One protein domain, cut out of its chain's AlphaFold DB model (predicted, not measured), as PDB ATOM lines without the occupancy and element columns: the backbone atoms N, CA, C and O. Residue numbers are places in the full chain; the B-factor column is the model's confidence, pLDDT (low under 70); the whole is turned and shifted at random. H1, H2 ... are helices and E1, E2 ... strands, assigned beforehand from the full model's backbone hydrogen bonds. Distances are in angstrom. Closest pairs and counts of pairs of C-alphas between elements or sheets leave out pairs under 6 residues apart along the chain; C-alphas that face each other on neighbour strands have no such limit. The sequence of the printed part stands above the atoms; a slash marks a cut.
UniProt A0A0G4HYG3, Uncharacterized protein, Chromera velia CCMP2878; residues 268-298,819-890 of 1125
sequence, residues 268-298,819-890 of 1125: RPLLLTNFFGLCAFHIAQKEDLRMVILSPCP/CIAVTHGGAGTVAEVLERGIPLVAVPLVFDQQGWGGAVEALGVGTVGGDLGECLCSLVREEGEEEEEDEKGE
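AT A GLANCE: This is residues 268 to 298 and 819 to 890 of the 1125 residues of an uncharacterized protein of Chromera velia CCMP2878 (UniProt A0A0G4HYG3). A small sheet of four parallel strands, in the order E1 E2 E3 E4, has two helices over one face, H1 over E1 and E2 and, apart from it, H2 over E3 and E4, with H3 by its E4 edge; from this body residues 873 to 890 of the long helix H4 stick out as an arm that makes the length. The printed part has 103 residues, with four named helices and four named strands in the order E1 H1 E2 E3 H2 E4 H3 H4, a mixed class. The whole is loose, with a radius of gyration of the C-alphas of 17.5 A, and spans 59 by 33 by 21 A.

HOW THE PARTS SIT: E2, residues 291 to 295, and E3, residues 820 to 823, are the inner strands, parallel at 7 degrees, with N 822 and O 293 2.9 A apart. The edge strands are E1, residues 271 to 274, parallel to E2 with N 294 and O 273 at 2.9 A, and E4, residues 840 to 842, parallel to E3 with N 841 and O 821 at 2.9 A. H1, residues 279 to 286, and H2, residues 827 to 835, are on the same face, at heights over the sheet of 9.9 A and 9.6 A. The closest C-alphas of H1 and E2 are those of Ala 284 and Met 291, 6.5 A; those of H2 and E4 are Val 833 and Leu 840, 6.6 A. E1, H1, E2 and E3, H2, E4 are strand-helix-strand units, two parallel neighbour strands with a helix between, each with a right-handed crossover. H3, residues 849 to 858, only grazes the sheet; it only just touches H2, only at their ends, with 3 pairs of C-alphas within 8 A, the closest Ala 827 and Trp 852 at 6.3 A. H4, residues 868 to 890, is not on the sheet and touches no helix. Each O i to N i+4 pair is within hydrogen-bond range in H1, H2 and H3, and 18 of 19 are in H4.

IN THESE COORDINATES: E1 begins at C-alpha 271 (3.428, 2.180, 37.588). From first to last C-alpha E2 measures 12.4 A, H3 14.1 A and H4 33.4 A. H4 ends at C-alpha 890 (-15.353, 13.121, 79.990).

THE WHOLE: The C-alphas farthest apart are those of Lys 286 and Glu 890, 59.1 A. Residues 299 to 818 are not printed, and C-alphas 298 and 819 are 23.2 A apart across the cut. Of the links printed whole, none is long. The model's pLDDT is under 70 in residues 268 to 286, 288 to 298 and 867 to 876.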
ATOM      1  N   ARG A 268       6.039  -7.347  33.844       52.19
ATOM      2  CA  ARG A 268       6.154  -5.887  33.667       52.19
ATOM      3  C   ARG A 268       5.645  -5.156  34.925       52.19
ATOM      4  O   ARG A 268       4.598  -5.550  35.443       52.19
ATOM      5  N   PRO A 269       6.329  -4.100  35.406       44.94
ATOM      6  CA  PRO A 269       5.900  -3.352  36.585       44.94
ATOM      7  C   PRO A 269       4.589  -2.596  36.332       44.94
ATOM      8  O   PRO A 269       4.344  -2.106  35.230       44.94
ATOM      9  N   LEU A 270       3.770  -2.475  37.379       44.97
ATOM     10  CA  LEU A 270       2.632  -1.559  37.421       44.97
ATOM     11  C   LEU A 270       3.126  -0.213  37.958       44.97
ATOM     12  O   LEU A 270       3.584  -0.138  39.099       44.97
ATOM     13  N   LEU A 271       3.044   0.843  37.150       51.31
ATOM     14  CA  LEU A 271       3.428   2.180  37.588       51.31
ATOM     15  C   LEU A 271       2.223   2.880  38.228       51.31
ATOM     16  O   LEU A 271       1.215   3.122  37.568       51.31
ATOM     17  N   LEU A 272       2.339   3.220  39.511       48.84
ATOM     18  CA  LEU A 272       1.340   3.995  40.242       48.84
ATOM     19  C   LEU A 272       1.854   5.432  40.381       48.84
ATOM     20  O   LEU A 272       2.798   5.674  41.134       48.84
ATOM     21  N   THR A 273       1.287   6.383  39.635       53.34
ATOM     22  CA  THR A 273       1.776   7.775  39.641       53.34
ATOM     23  C   THR A 273       0.793   8.741  40.283       53.34
ATOM     24  O   THR A 273      -0.417   8.609  40.123       53.34
ATOM     25  N   ASN A 274       1.339   9.731  40.996       49.06
ATOM     26  CA  ASN A 274       0.608  10.891  41.491       49.06
ATOM     27  C   ASN A 274       1.019  12.126  40.679       49.06
ATOM     28  O   ASN A 274       2.127  12.638  40.854       49.06
ATOM     29  N   PHE A 275       0.134  12.590  39.795       54.75
ATOM     30  CA  PHE A 275       0.340  13.803  39.005       54.75
ATOM     31  C   PHE A 275      -0.943  14.634  38.880       54.75
ATOM     32  O   PHE A 275      -2.047  14.120  38.702       54.75
ATOM     33  N   PHE A 276      -0.755  15.953  38.894       50.94
ATOM     34  CA  PHE A 276      -1.786  16.974  38.677       50.94
ATOM     35  C   PHE A 276      -1.768  17.516  37.232       50.94
ATOM     36  O   PHE A 276      -2.057  18.688  37.007       50.94
ATOM     37  N   GLY A 277      -1.359  16.716  36.236       53.50
ATOM     38  CA  GLY A 277      -1.236  17.222  34.867       53.50
ATOM     39  C   GLY A 277      -0.888  16.200  33.784       53.50
ATOM     40  O   GLY A 277      -0.395  15.101  34.050       53.50
ATOM     41  N   LEU A 278      -1.117  16.628  32.540       53.94
ATOM     42  CA  LEU A 278      -1.097  15.826  31.309       53.94
ATOM     43  C   LEU A 278       0.239  15.121  31.025       53.94
ATOM     44  O   LEU A 278       0.277  14.087  30.362       53.94
ATOM     45  N   CYS A 279       1.342  15.644  31.569       57.19
ATOM     46  CA  CYS A 279       2.686  15.084  31.416       57.19
ATOM     47  C   CYS A 279       2.763  13.594  31.785       57.19
ATOM     48  O   CYS A 279       3.504  12.853  31.144       57.19
ATOM     49  N   ALA A 280       1.981  13.139  32.771       61.09
ATOM     50  CA  ALA A 280       1.932  11.730  33.158       61.09
ATOM     51  C   ALA A 280       1.430  10.837  32.014       61.09
ATOM     52  O   ALA A 280       2.086   9.856  31.665       61.09
ATOM     53  N   PHE A 281       0.303  11.209  31.394       61.97
ATOM     54  CA  PHE A 281      -0.283  10.488  30.262       61.97
ATOM     55  C   PHE A 281       0.698  10.409  29.092       61.97
ATOM     56  O   PHE A 281       0.939   9.320  28.577       61.97
ATOM     57  N   HIS A 282       1.326  11.534  28.730       62.69
ATOM     58  CA  HIS A 282       2.332  11.569  27.667       62.69
ATOM     59  C   HIS A 282       3.539  10.666  27.954       62.69
ATOM     60  O   HIS A 282       4.038  10.024  27.033       62.69
ATOM     61  N   ILE A 283       3.985  10.560  29.212       62.62
ATOM     62  CA  ILE A 283       5.078   9.654  29.592       62.62
ATOM     63  C   ILE A 283       4.650   8.187  29.442       62.62
ATOM     64  O   ILE A 283       5.333   7.439  28.749       62.62
ATOM     65  N   ALA A 284       3.518   7.752  30.007       62.84
ATOM     66  CA  ALA A 284       3.119   6.342  29.873       62.84
ATOM     67  C   ALA A 284       2.761   5.943  28.432       62.84
ATOM     68  O   ALA A 284       3.078   4.828  28.024       62.84
ATOM     69  N   GLN A 285       2.162   6.857  27.658       62.78
ATOM     70  CA  GLN A 285       1.861   6.647  26.239       62.78
ATOM     71  C   GLN A 285       3.139   6.524  25.392       62.78
ATOM     72  O   GLN A 285       3.174   5.725  24.460       62.78
ATOM     73  N   LYS A 286       4.193   7.286  25.716       67.00
ATOM     74  CA  LYS A 286       5.491   7.230  25.025       67.00
ATOM     75  C   LYS A 286       6.315   5.988  25.383       67.00
ATOM     76  O   LYS A 286       7.052   5.493  24.538       67.00
ATOM     77  N   GLU A 287       6.212   5.509  26.622       70.50
ATOM     78  CA  GLU A 287       7.097   4.479  27.189       70.50
ATOM     79  C   GLU A 287       6.430   3.080  27.333       70.50
ATOM     80  O   GLU A 287       6.993   2.203  27.986       70.50
ATOM     81  N   ASP A 288       5.237   2.853  26.756       64.25
ATOM     82  CA  ASP A 288       4.455   1.587  26.824       64.25
ATOM     83  C   ASP A 288       4.231   1.071  28.269       64.25
ATOM     84  O   ASP A 288       4.337  -0.124  28.588       64.25
ATOM     85  N   LEU A 289       3.955   2.003  29.189       66.69
ATOM     86  CA  LEU A 289       3.861   1.712  30.621       66.69
ATOM     87  C   LEU A 289       2.427   1.395  31.043       66.69
ATOM     88  O   LEU A 289       1.516   2.207  30.885       66.69
ATOM     89  N   ARG A 290       2.258   0.244  31.706       65.12
ATOM     90  CA  ARG A 290       1.046  -0.090  32.466       65.12
ATOM     91  C   ARG A 290       0.928   0.875  33.642       65.12
ATOM     92  O   ARG A 290       1.550   0.652  34.682       65.12
ATOM     93  N   MET A 291       0.164   1.948  33.467       64.56
ATOM     94  CA  MET A 291       0.025   3.000  34.467       64.56
ATOM     95  C   MET A 291      -1.394   3.052  35.034       64.56
ATOM     96  O   MET A 291      -2.371   3.135  34.290       64.56
ATOM     97  N   VAL A 292      -1.479   3.066  36.363       57.44
ATOM     98  CA  VAL A 292      -2.647   3.575  37.084       57.44
ATOM     99  C   VAL A 292      -2.277   4.969  37.564       57.44
ATOM    100  O   VAL A 292      -1.379   5.147  38.389       57.44
ATOM    101  N   ILE A 293      -2.945   5.969  36.998       63.81
ATOM    102  CA  ILE A 293      -2.811   7.353  37.448       63.81
ATOM    103  C   ILE A 293      -3.755   7.523  38.623       63.81
ATOM    104  O   ILE A 293      -4.946   7.246  38.485       63.81
ATOM    105  N   LEU A 294      -3.232   7.999  39.748       53.44
ATOM    106  CA  LEU A 294      -4.026   8.553  40.833       53.44
ATOM    107  C   LEU A 294      -3.824  10.071  40.815       53.44
ATOM    108  O   LEU A 294      -2.686  10.533  40.805       53.44
ATOM    109  N   SER A 295      -4.894  10.864  40.877       51.38
ATOM    110  CA  SER A 295      -4.778  12.320  41.096       51.38
ATOM    111  C   SER A 295      -5.368  12.736  42.455       51.38
ATOM    112  O   SER A 295      -6.429  13.365  42.502       51.38
ATOM    113  N   PRO A 296      -4.741  12.345  43.586       44.91
ATOM    114  CA  PRO A 296      -5.224  12.681  44.918       44.91
ATOM    115  C   PRO A 296      -4.960  14.155  45.247       44.91
ATOM    116  O   PRO A 296      -3.889  14.525  45.734       44.91
ATOM    117  N   CYS A 297      -5.984  14.993  45.079       43.94
ATOM    118  CA  CYS A 297      -6.091  16.213  45.874       43.94
ATOM    119  C   CYS A 297      -5.981  15.837  47.366       43.94
ATOM    120  O   CYS A 297      -6.630  14.875  47.789       43.94
ATOM    121  N   PRO A 298      -5.179  16.546  48.183       38.00
ATOM    122  CA  PRO A 298      -5.092  16.243  49.607       38.00
ATOM    123  C   PRO A 298      -6.475  16.443  50.253       38.00
ATOM    124  O   PRO A 298      -7.063  17.514  50.080       38.00
ATOM    125  N   CYS A 819      -4.530   0.240  31.022       86.88
ATOM    126  CA  CYS A 819      -4.329   1.464  31.786       86.88
ATOM    127  C   CYS A 819      -5.706   1.986  32.213       86.88
ATOM    128  O   CYS A 819      -6.607   2.103  31.385       86.88
ATOM    129  N   ILE A 820      -5.868   2.273  33.503       93.06
ATOM    130  CA  ILE A 820      -7.102   2.813  34.082       93.06
ATOM    131  C   ILE A 820      -6.727   4.124  34.762       93.06
ATOM    132  O   ILE A 820      -5.824   4.159  35.605       93.06
ATOM    133  N   ALA A 821      -7.400   5.207  34.390       94.06
ATOM    134  CA  ALA A 821      -7.190   6.508  35.004       94.06
ATOM    135  C   ALA A 821      -8.143   6.680  36.193       94.06
ATOM    136  O   ALA A 821      -9.360   6.589  36.031       94.06
ATOM    137  N   VAL A 822      -7.595   6.958  37.379       95.06
ATOM    138  CA  VAL A 822      -8.372   7.249  38.589       95.06
ATOM    139  C   VAL A 822      -8.166   8.713  38.967       95.06
ATOM    140  O   VAL A 822      -7.106   9.124  39.448       95.06
ATOM    141  N   THR A 823      -9.186   9.531  38.733       94.44
ATOM    142  CA  THR A 823      -9.137  10.980  38.975       94.44
ATOM    143  C   THR A 823     -10.241  11.412  39.925       94.44
ATOM    144  O   THR A 823     -11.279  10.767  40.025       94.44
ATOM    145  N   HIS A 824     -10.051  12.549  40.587       94.94
ATOM    146  CA  HIS A 824     -11.064  13.200  41.415       94.94
ATOM    147  C   HIS A 824     -12.205  13.838  40.591       94.94
ATOM    148  O   HIS A 824     -12.968  14.627  41.123       94.94
ATOM    149  N   GLY A 825     -12.315  13.570  39.284       95.44
ATOM    150  CA  GLY A 825     -13.395  14.087  38.433       95.44
ATOM    151  C   GLY A 825     -13.212  15.523  37.922       95.44
ATOM    152  O   GLY A 825     -14.168  16.105  37.430       95.44
ATOM    153  N   GLY A 826     -12.018  16.119  38.014       95.00
ATOM    154  CA  GLY A 826     -11.782  17.485  37.524       95.00
ATOM    155  C   GLY A 826     -11.875  17.607  35.994       95.00
ATOM    156  O   GLY A 826     -11.254  16.812  35.279       95.00
ATOM    157  N   ALA A 827     -12.588  18.635  35.513       94.50
ATOM    158  CA  ALA A 827     -12.948  18.917  34.113       94.50
ATOM    159  C   ALA A 827     -11.973  18.382  33.046       94.50
ATOM    160  O   ALA A 827     -12.275  17.434  32.319       94.50
ATOM    161  N   GLY A 828     -10.774  18.972  32.971       94.00
ATOM    162  CA  GLY A 828      -9.786  18.651  31.939       94.00
ATOM    163  C   GLY A 828      -9.221  17.235  32.050       94.00
ATOM    164  O   GLY A 828      -8.912  16.627  31.036       94.00
ATOM    165  N   THR A 829      -9.148  16.664  33.260       93.56
ATOM    166  CA  THR A 829      -8.690  15.272  33.422       93.56
ATOM    167  C   THR A 829      -9.761  14.286  32.965       93.56
ATOM    168  O   THR A 829      -9.426  13.252  32.401       93.56
ATOM    169  N   VAL A 830     -11.043  14.597  33.179       95.06
ATOM    170  CA  VAL A 830     -12.154  13.787  32.659       95.06
ATOM    171  C   VAL A 830     -12.173  13.837  31.132       95.06
ATOM    172  O   VAL A 830     -12.114  12.785  30.500       95.06
ATOM    173  N   ALA A 831     -12.180  15.039  30.546       94.62
ATOM    174  CA  ALA A 831     -12.197  15.223  29.095       94.62
ATOM    175  C   ALA A 831     -11.030  14.496  28.403       94.62
ATOM    176  O   ALA A 831     -11.249  13.714  27.481       94.62
ATOM    177  N   GLU A 832      -9.807  14.670  28.903       93.94
ATOM    178  CA  GLU A 832      -8.606  14.097  28.293       93.94
ATOM    179  C   GLU A 832      -8.493  12.564  28.448       93.94
ATOM    180  O   GLU A 832      -7.947  11.875  27.582       93.94
ATOM    181  N   VAL A 833      -9.032  11.992  29.531       94.38
ATOM    182  CA  VAL A 833      -9.122  10.528  29.677       94.38
ATOM    183  C   VAL A 833     -10.104   9.945  28.659       94.38
ATOM    184  O   VAL A 833      -9.791   8.932  28.027       94.38
ATOM    185  N   LEU A 834     -11.255  10.601  28.469       93.06
ATOM    186  CA  LEU A 834     -12.258  10.189  27.488       93.06
ATOM    187  C   LEU A 834     -11.759  10.351  26.047       93.06
ATOM    188  O   LEU A 834     -11.961   9.446  25.242       93.06
ATOM    189  N   GLU A 835     -11.049  11.439  25.731       93.00
ATOM    190  CA  GLU A 835     -10.457  11.657  24.404       93.00
ATOM    191  C   GLU A 835      -9.430  10.569  24.046       93.00
ATOM    192  O   GLU A 835      -9.425  10.058  22.926       93.00
ATOM    193  N   ARG A 836      -8.603  10.136  25.010       92.69
ATOM    194  CA  ARG A 836      -7.686   8.997  24.812       92.69
ATOM    195  C   ARG A 836      -8.375   7.625  24.805       92.69
ATOM    196  O   ARG A 836      -7.684   6.622  24.627       92.69
ATOM    197  N   GLY A 837      -9.689   7.544  25.032       93.50
ATOM    198  CA  GLY A 837     -10.416   6.276  25.151       93.50
ATOM    199  C   GLY A 837      -9.946   5.402  26.324       93.50
ATOM    200  O   GLY A 837     -10.099   4.180  26.286       93.50
ATOM    201  N   ILE A 838      -9.334   6.006  27.348       94.06
ATOM    202  CA  ILE A 838      -8.798   5.292  28.511       94.06
ATOM    203  C   ILE A 838      -9.947   5.031  29.501       94.06
ATOM    204  O   ILE A 838     -10.664   5.968  29.851       94.06
ATOM    205  N   PRO A 839     -10.126   3.795  30.008       93.75
ATOM    206  CA  PRO A 839     -11.094   3.506  31.061       93.75
ATOM    207  C   PRO A 839     -10.928   4.416  32.287       93.75
ATOM    208  O   PRO A 839      -9.851   4.503  32.886       93.75
ATOM    209  N   LEU A 840     -12.020   5.088  32.649       95.12
ATOM    210  CA  LEU A 840     -12.069   6.144  33.656       95.12
ATOM    211  C   LEU A 840     -12.777   5.667  34.927       95.12
ATOM    212  O   LEU A 840     -13.910   5.195  34.871       95.12
ATOM    213  N   VAL A 841     -12.148   5.890  36.079       95.88
ATOM    214  CA  VAL A 841     -12.815   5.892  37.386       95.88
ATOM    215  C   VAL A 841     -12.737   7.309  37.947       95.88
ATOM    216  O   VAL A 841     -11.701   7.739  38.460       95.88
ATOM    217  N   ALA A 842     -13.832   8.058  37.823       94.69
ATOM    218  CA  ALA A 842     -13.979   9.354  38.473       94.69
ATOM    219  C   ALA A 842     -14.474   9.151  39.914       94.69
ATOM    220  O   ALA A 842     -15.500   8.514  40.137       94.69
ATOM    221  N   VAL A 843     -13.749   9.703  40.886       95.94
ATOM    222  CA  VAL A 843     -14.097   9.694  42.315       95.94
ATOM    223  C   VAL A 843     -14.311  11.147  42.755       95.94
ATOM    224  O   VAL A 843     -13.392  11.750  43.311       95.94
ATOM    225  N   PRO A 844     -15.463  11.763  42.432       92.31
ATOM    226  CA  PRO A 844     -15.700  13.174  42.717       92.31
ATOM    227  C   PRO A 844     -15.741  13.427  44.224       92.31
ATOM    228  O   PRO A 844     -16.546  12.829  44.938       92.31
ATOM    229  N   LEU A 845     -14.870  14.314  44.709       89.12
ATOM    230  CA  LEU A 845     -14.773  14.647  46.131       89.12
ATOM    231  C   LEU A 845     -15.492  15.964  46.444       89.12
ATOM    232  O   LEU A 845     -16.257  16.028  47.403       89.12
ATOM    233  N   VAL A 846     -15.262  17.021  45.659       87.50
ATOM    234  CA  VAL A 846     -15.722  18.391  45.963       87.50
ATOM    235  C   VAL A 846     -15.911  19.274  44.717       87.50
ATOM    236  O   VAL A 846     -15.195  19.141  43.729       87.50
ATOM    237  N   PHE A 847     -16.783  20.280  44.833       92.44
ATOM    238  CA  PHE A 847     -16.993  21.366  43.861       92.44
ATOM    239  C   PHE A 847     -17.561  20.918  42.498       92.44
ATOM    240  O   PHE A 847     -18.631  20.318  42.446       92.44
ATOM    241  N   ASP A 848     -16.910  21.270  41.385       90.00
ATOM    242  CA  ASP A 848     -17.372  20.979  40.022       90.00
ATOM    243  C   ASP A 848     -17.262  19.488  39.665       90.00
ATOM    244  O   ASP A 848     -17.926  19.014  38.744       90.00
ATOM    245  N   GLN A 849     -16.466  18.737  40.427       94.88
ATOM    246  CA  GLN A 849     -16.176  17.316  40.236       94.88
ATOM    247  C   GLN A 849     -17.443  16.454  40.173       94.88
ATOM    248  O   GLN A 849     -17.565  15.602  39.291       94.88
ATOM    249  N   GLN A 850     -18.411  16.691  41.067       93.44
ATOM    250  CA  GLN A 850     -19.716  16.023  41.031       93.44
ATOM    251  C   GLN A 850     -20.470  16.323  39.723       93.44
ATOM    252  O   GLN A 850     -21.056  15.418  39.127       93.44
ATOM    253  N   GLY A 851     -20.405  17.568  39.241       93.56
ATOM    254  CA  GLY A 851     -21.014  17.991  37.978       93.56
ATOM    255  C   GLY A 851     -20.410  17.282  36.765       93.56
ATOM    256  O   GLY A 851     -21.148  16.831  35.893       93.56
ATOM    257  N   TRP A 852     -19.086  17.100  36.732       94.44
ATOM    258  CA  TRP A 852     -18.425  16.324  35.675       94.44
ATOM    259  C   TRP A 852     -18.724  14.828  35.758       94.44
ATOM    260  O   TRP A 852     -18.937  14.209  34.718       94.44
ATOM    261  N   GLY A 853     -18.819  14.253  36.961       92.12
ATOM    262  CA  GLY A 853     -19.297  12.878  37.146       92.12
ATOM    263  C   GLY A 853     -20.688  12.672  36.536       92.12
ATOM    264  O   GLY A 853     -20.874  11.781  35.707       92.12
ATOM    265  N   GLY A 854     -21.630  13.564  36.861       92.00
ATOM    266  CA  GLY A 854     -22.968  13.575  36.265       92.00
ATOM    267  C   GLY A 854     -22.969  13.839  34.754       92.00
ATOM    268  O   GLY A 854     -23.777  13.259  34.036       92.00
ATOM    269  N   ALA A 855     -22.041  14.650  34.232       93.88
ATOM    270  CA  ALA A 855     -21.912  14.887  32.793       93.88
ATOM    271  C   ALA A 855     -21.444  13.635  32.025       93.88
ATOM    272  O   ALA A 855     -21.968  13.354  30.949       93.88
ATOM    273  N   VAL A 856     -20.505  12.852  32.574       93.50
ATOM    274  CA  VAL A 856     -20.048  11.581  31.966       93.50
ATOM    275  C   VAL A 856     -21.186  10.556  31.883       93.50
ATOM    276  O   VAL A 856     -21.302   9.840  30.885       93.50
ATOM    277  N   GLU A 857     -22.048  10.512  32.900       94.44
ATOM    278  CA  GLU A 857     -23.248   9.670  32.916       94.44
ATOM    279  C   GLU A 857     -24.351  10.191  31.982       94.44
ATOM    280  O   GLU A 857     -24.909   9.418  31.205       94.44
ATOM    281  N   ALA A 858     -24.617  11.500  31.966       93.50
ATOM    282  CA  ALA A 858     -25.600  12.114  31.069       93.50
ATOM    283  C   ALA A 858     -25.229  11.974  29.578       93.50
ATOM    284  O   ALA A 858     -26.112  11.919  28.724       93.50
ATOM    285  N   LEU A 859     -23.932  11.879  29.262       92.44
ATOM    286  CA  LEU A 859     -23.424  11.548  27.925       92.44
ATOM    287  C   LEU A 859     -23.509  10.043  27.593       92.44
ATOM    288  O   LEU A 859     -23.241   9.662  26.454       92.44
ATOM    289  N   GLY A 860     -23.852   9.182  28.557       95.06
ATOM    290  CA  GLY A 860     -23.881   7.723  28.395       95.06
ATOM    291  C   GLY A 860     -22.498   7.075  28.257       95.06
ATOM    292  O   GLY A 860     -22.398   5.949  27.773       95.06
ATOM    293  N   VAL A 861     -21.431   7.784  28.646       91.19
ATOM    294  CA  VAL A 861     -20.029   7.340  28.502       91.19
ATOM    295  C   VAL A 861     -19.531   6.603  29.755       91.19
ATOM    296  O   VAL A 861     -18.580   5.827  29.689       91.19
ATOM    297  N   GLY A 862     -20.207   6.788  30.889       92.94
ATOM    298  CA  GLY A 862     -19.995   6.031  32.121       92.94
ATOM    299  C   GLY A 862     -21.270   5.938  32.959       92.94
ATOM    300  O   GLY A 862     -22.347   6.319  32.511       92.94
ATOM    301  N   THR A 863     -21.135   5.433  34.184       90.12
ATOM    302  CA  THR A 863     -22.222   5.288  35.167       90.12
ATOM    303  C   THR A 863     -21.736   5.763  36.533       90.12
ATOM    304  O   THR A 863     -20.640   5.368  36.948       90.12
ATOM    305  N   VAL A 864     -22.530   6.546  37.257       87.12
ATOM    306  CA  VAL A 864     -22.223   6.949  38.633       87.12
ATOM    307  C   VAL A 864     -22.491   5.768  39.569       87.12
ATOM    308  O   VAL A 864     -23.586   5.212  39.624       87.12
ATOM    309  N   GLY A 865     -21.461   5.360  40.312       80.12
ATOM    310  CA  GLY A 865     -21.482   4.197  41.206       80.12
ATOM    311  C   GLY A 865     -22.220   4.428  42.529       80.12
ATOM    312  O   GLY A 865     -21.647   4.163  43.584       80.12
ATOM    313  N   GLY A 866     -23.461   4.917  42.472       71.94
ATOM    314  CA  GLY A 866     -24.246   5.332  43.640       71.94
ATOM    315  C   GLY A 866     -23.758   6.642  44.268       71.94
ATOM    316  O   GLY A 866     -22.732   7.198  43.869       71.94
ATOM    317  N   ASP A 867     -24.494   7.149  45.261       65.62
ATOM    318  CA  ASP A 867     -24.091   8.361  45.972       65.62
ATOM    319  C   ASP A 867     -22.990   8.047  47.003       65.62
ATOM    320  O   ASP A 867     -23.222   7.701  48.167       65.62
ATOM    321  N   LEU A 868     -21.741   8.166  46.549       62.53
ATOM    322  CA  LEU A 868     -20.560   8.090  47.409       62.53
ATOM    323  C   LEU A 868     -20.562   9.202  48.477       62.53
ATOM    324  O   LEU A 868     -19.958   9.025  49.533       62.53
ATOM    325  N   GLY A 869     -21.255  10.316  48.228       62.41
ATOM    326  CA  GLY A 869     -21.515  11.379  49.191       62.41
ATOM    327  C   GLY A 869     -22.411  10.907  50.334       62.41
ATOM    328  O   GLY A 869     -22.004  11.061  51.479       62.41
ATOM    329  N   GLU A 870     -23.549  10.254  50.072       64.06
ATOM    330  CA  GLU A 870     -24.372   9.635  51.134       64.06
ATOM    331  C   GLU A 870     -23.564   8.615  51.951       64.06
ATOM    332  O   GLU A 870     -23.598   8.629  53.188       64.06
ATOM    333  N   CYS A 871     -22.779   7.767  51.279       58.28
ATOM    334  CA  CYS A 871     -21.947   6.763  51.944       58.28
ATOM    335  C   CYS A 871     -20.846   7.396  52.823       58.28
ATOM    336  O   CYS A 871     -20.607   6.938  53.940       58.28
ATOM    337  N   LEU A 872     -20.187   8.461  52.351       64.69
ATOM    338  CA  LEU A 872     -19.177   9.198  53.120       64.69
ATOM    339  C   LEU A 872     -19.798  10.059  54.227       64.69
ATOM    340  O   LEU A 872     -19.216  10.164  55.302       64.69
ATOM    341  N   CYS A 873     -20.973  10.647  54.006       58.22
ATOM    342  CA  CYS A 873     -21.705  11.401  55.021       58.22
ATOM    343  C   CYS A 873     -22.233  10.496  56.136       58.22
ATOM    344  O   CYS A 873     -22.232  10.926  57.285       58.22
ATOM    345  N   SER A 874     -22.614   9.253  55.828       64.94
ATOM    346  CA  SER A 874     -22.945   8.243  56.843       64.94
ATOM    347  C   SER A 874     -21.721   7.922  57.707       64.94
ATOM    348  O   SER A 874     -21.781   8.082  58.918       64.94
ATOM    349  N   LEU A 875     -20.573   7.616  57.090       68.81
ATOM    350  CA  LEU A 875     -19.324   7.333  57.817       68.81
ATOM    351  C   LEU A 875     -18.819   8.527  58.651       68.81
ATOM    352  O   LEU A 875     -18.366   8.346  59.774       68.81
ATOM    353  N   VAL A 876     -18.906   9.757  58.132       68.38
ATOM    354  CA  VAL A 876     -18.525  10.977  58.877       68.38
ATOM    355  C   VAL A 876     -19.524  11.293  59.996       68.38
ATOM    356  O   VAL A 876     -19.148  11.907  60.993       68.38
ATOM    357  N   ARG A 877     -20.787  10.876  59.856       75.19
ATOM    358  CA  ARG A 877     -21.785  10.969  60.923       75.19
ATOM    359  C   ARG A 877     -21.523   9.938  62.020       75.19
ATOM    360  O   ARG A 877     -21.604  10.306  63.181       75.19
ATOM    361  N   GLU A 878     -21.165   8.709  61.660       79.50
ATOM    362  CA  GLU A 878     -20.745   7.667  62.606       79.50
ATOM    363  C   GLU A 878     -19.485   8.108  63.383       79.50
ATOM    364  O   GLU A 878     -19.521   8.120  64.609       79.50
ATOM    365  N   GLU A 879     -18.434   8.604  62.701       77.12
ATOM    366  CA  GLU A 879     -17.250   9.209  63.356       77.12
ATOM    367  C   GLU A 879     -17.638  10.347  64.330       77.12
ATOM    368  O   GLU A 879     -17.077  10.459  65.418       77.12
ATOM    369  N   GLY A 880     -18.589  11.209  63.944       79.25
ATOM    370  CA  GLY A 880     -19.003  12.364  64.748       79.25
ATOM    371  C   GLY A 880     -19.932  12.035  65.921       79.25
ATOM    372  O   GLY A 880     -19.900  12.735  66.930       79.25
ATOM    373  N   GLU A 881     -20.753  10.988  65.811       88.19
ATOM    374  CA  GLU A 881     -21.602  10.516  66.911       88.19
ATOM    375  C   GLU A 881     -20.770   9.751  67.961       88.19
ATOM    376  O   GLU A 881     -21.051   9.902  69.149       88.19
ATOM    377  N   GLU A 882     -19.689   9.056  67.568       84.25
ATOM    378  CA  GLU A 882     -18.690   8.510  68.508       84.25
ATOM    379  C   GLU A 882     -17.934   9.629  69.267       84.25
ATOM    380  O   GLU A 882     -17.917   9.616  70.500       84.25
ATOM    381  N   GLU A 883     -17.391  10.651  68.578       81.00
ATOM    382  CA  GLU A 883     -16.719  11.793  69.245       81.00
ATOM    383  C   GLU A 883     -17.663  12.540  70.224       81.00
ATOM    384  O   GLU A 883     -17.235  12.955  71.306       81.00
ATOM    385  N   GLU A 884     -18.959  12.679  69.902       89.00
ATOM    386  CA  GLU A 884     -19.934  13.328  70.796       89.00
ATOM    387  C   GLU A 884     -20.348  12.445  71.994       89.00
ATOM    388  O   GLU A 884     -20.895  12.974  72.967       89.00
ATOM    389  N   GLU A 885     -20.153  11.122  71.970       90.69
ATOM    390  CA  GLU A 885     -20.344  10.273  73.161       90.69
ATOM    391  C   GLU A 885     -19.118  10.297  74.086       90.69
ATOM    392  O   GLU A 885     -19.298  10.381  75.307       90.69
ATOM    393  N   ASP A 886     -17.900  10.344  73.537       86.12
ATOM    394  CA  ASP A 886     -16.664  10.472  74.324       86.12
ATOM    395  C   ASP A 886     -16.574  11.826  75.060       86.12
ATOM    396  O   ASP A 886     -16.328  11.839  76.271       86.12
ATOM    397  N   GLU A 887     -16.885  12.965  74.413       90.12
ATOM    398  CA  GLU A 887     -16.923  14.277  75.100       90.12
ATOM    399  C   GLU A 887     -17.941  14.292  76.264       90.12
ATOM    400  O   GLU A 887     -17.682  14.853  77.336       90.12
ATOM    401  N   LYS A 888     -19.094  13.621  76.106       90.62
ATOM    402  CA  LYS A 888     -20.083  13.446  77.192       90.62
ATOM    403  C   LYS A 888     -19.587  12.491  78.280       90.62
ATOM    404  O   LYS A 888     -19.991  12.631  79.439       90.62
ATOM    405  N   GLY A 889     -18.746  11.521  77.927       91.88
ATOM    406  CA  GLY A 889     -18.053  10.631  78.855       91.88
ATOM    407  C   GLY A 889     -17.115  11.404  79.781       91.88
ATOM    408  O   GLY A 889     -17.228  11.278  81.005       91.88
ATOM    409  N   GLU A 890     -16.263  12.266  79.218       87.06
ATOM    410  CA  GLU A 890     -15.353  13.121  79.990       87.06
ATOM    411  C   GLU A 890     -16.109  14.146  80.855       87.06
ATOM    412  O   GLU A 890     -15.863  14.221  82.060       87.06
TER     413      GLU A 890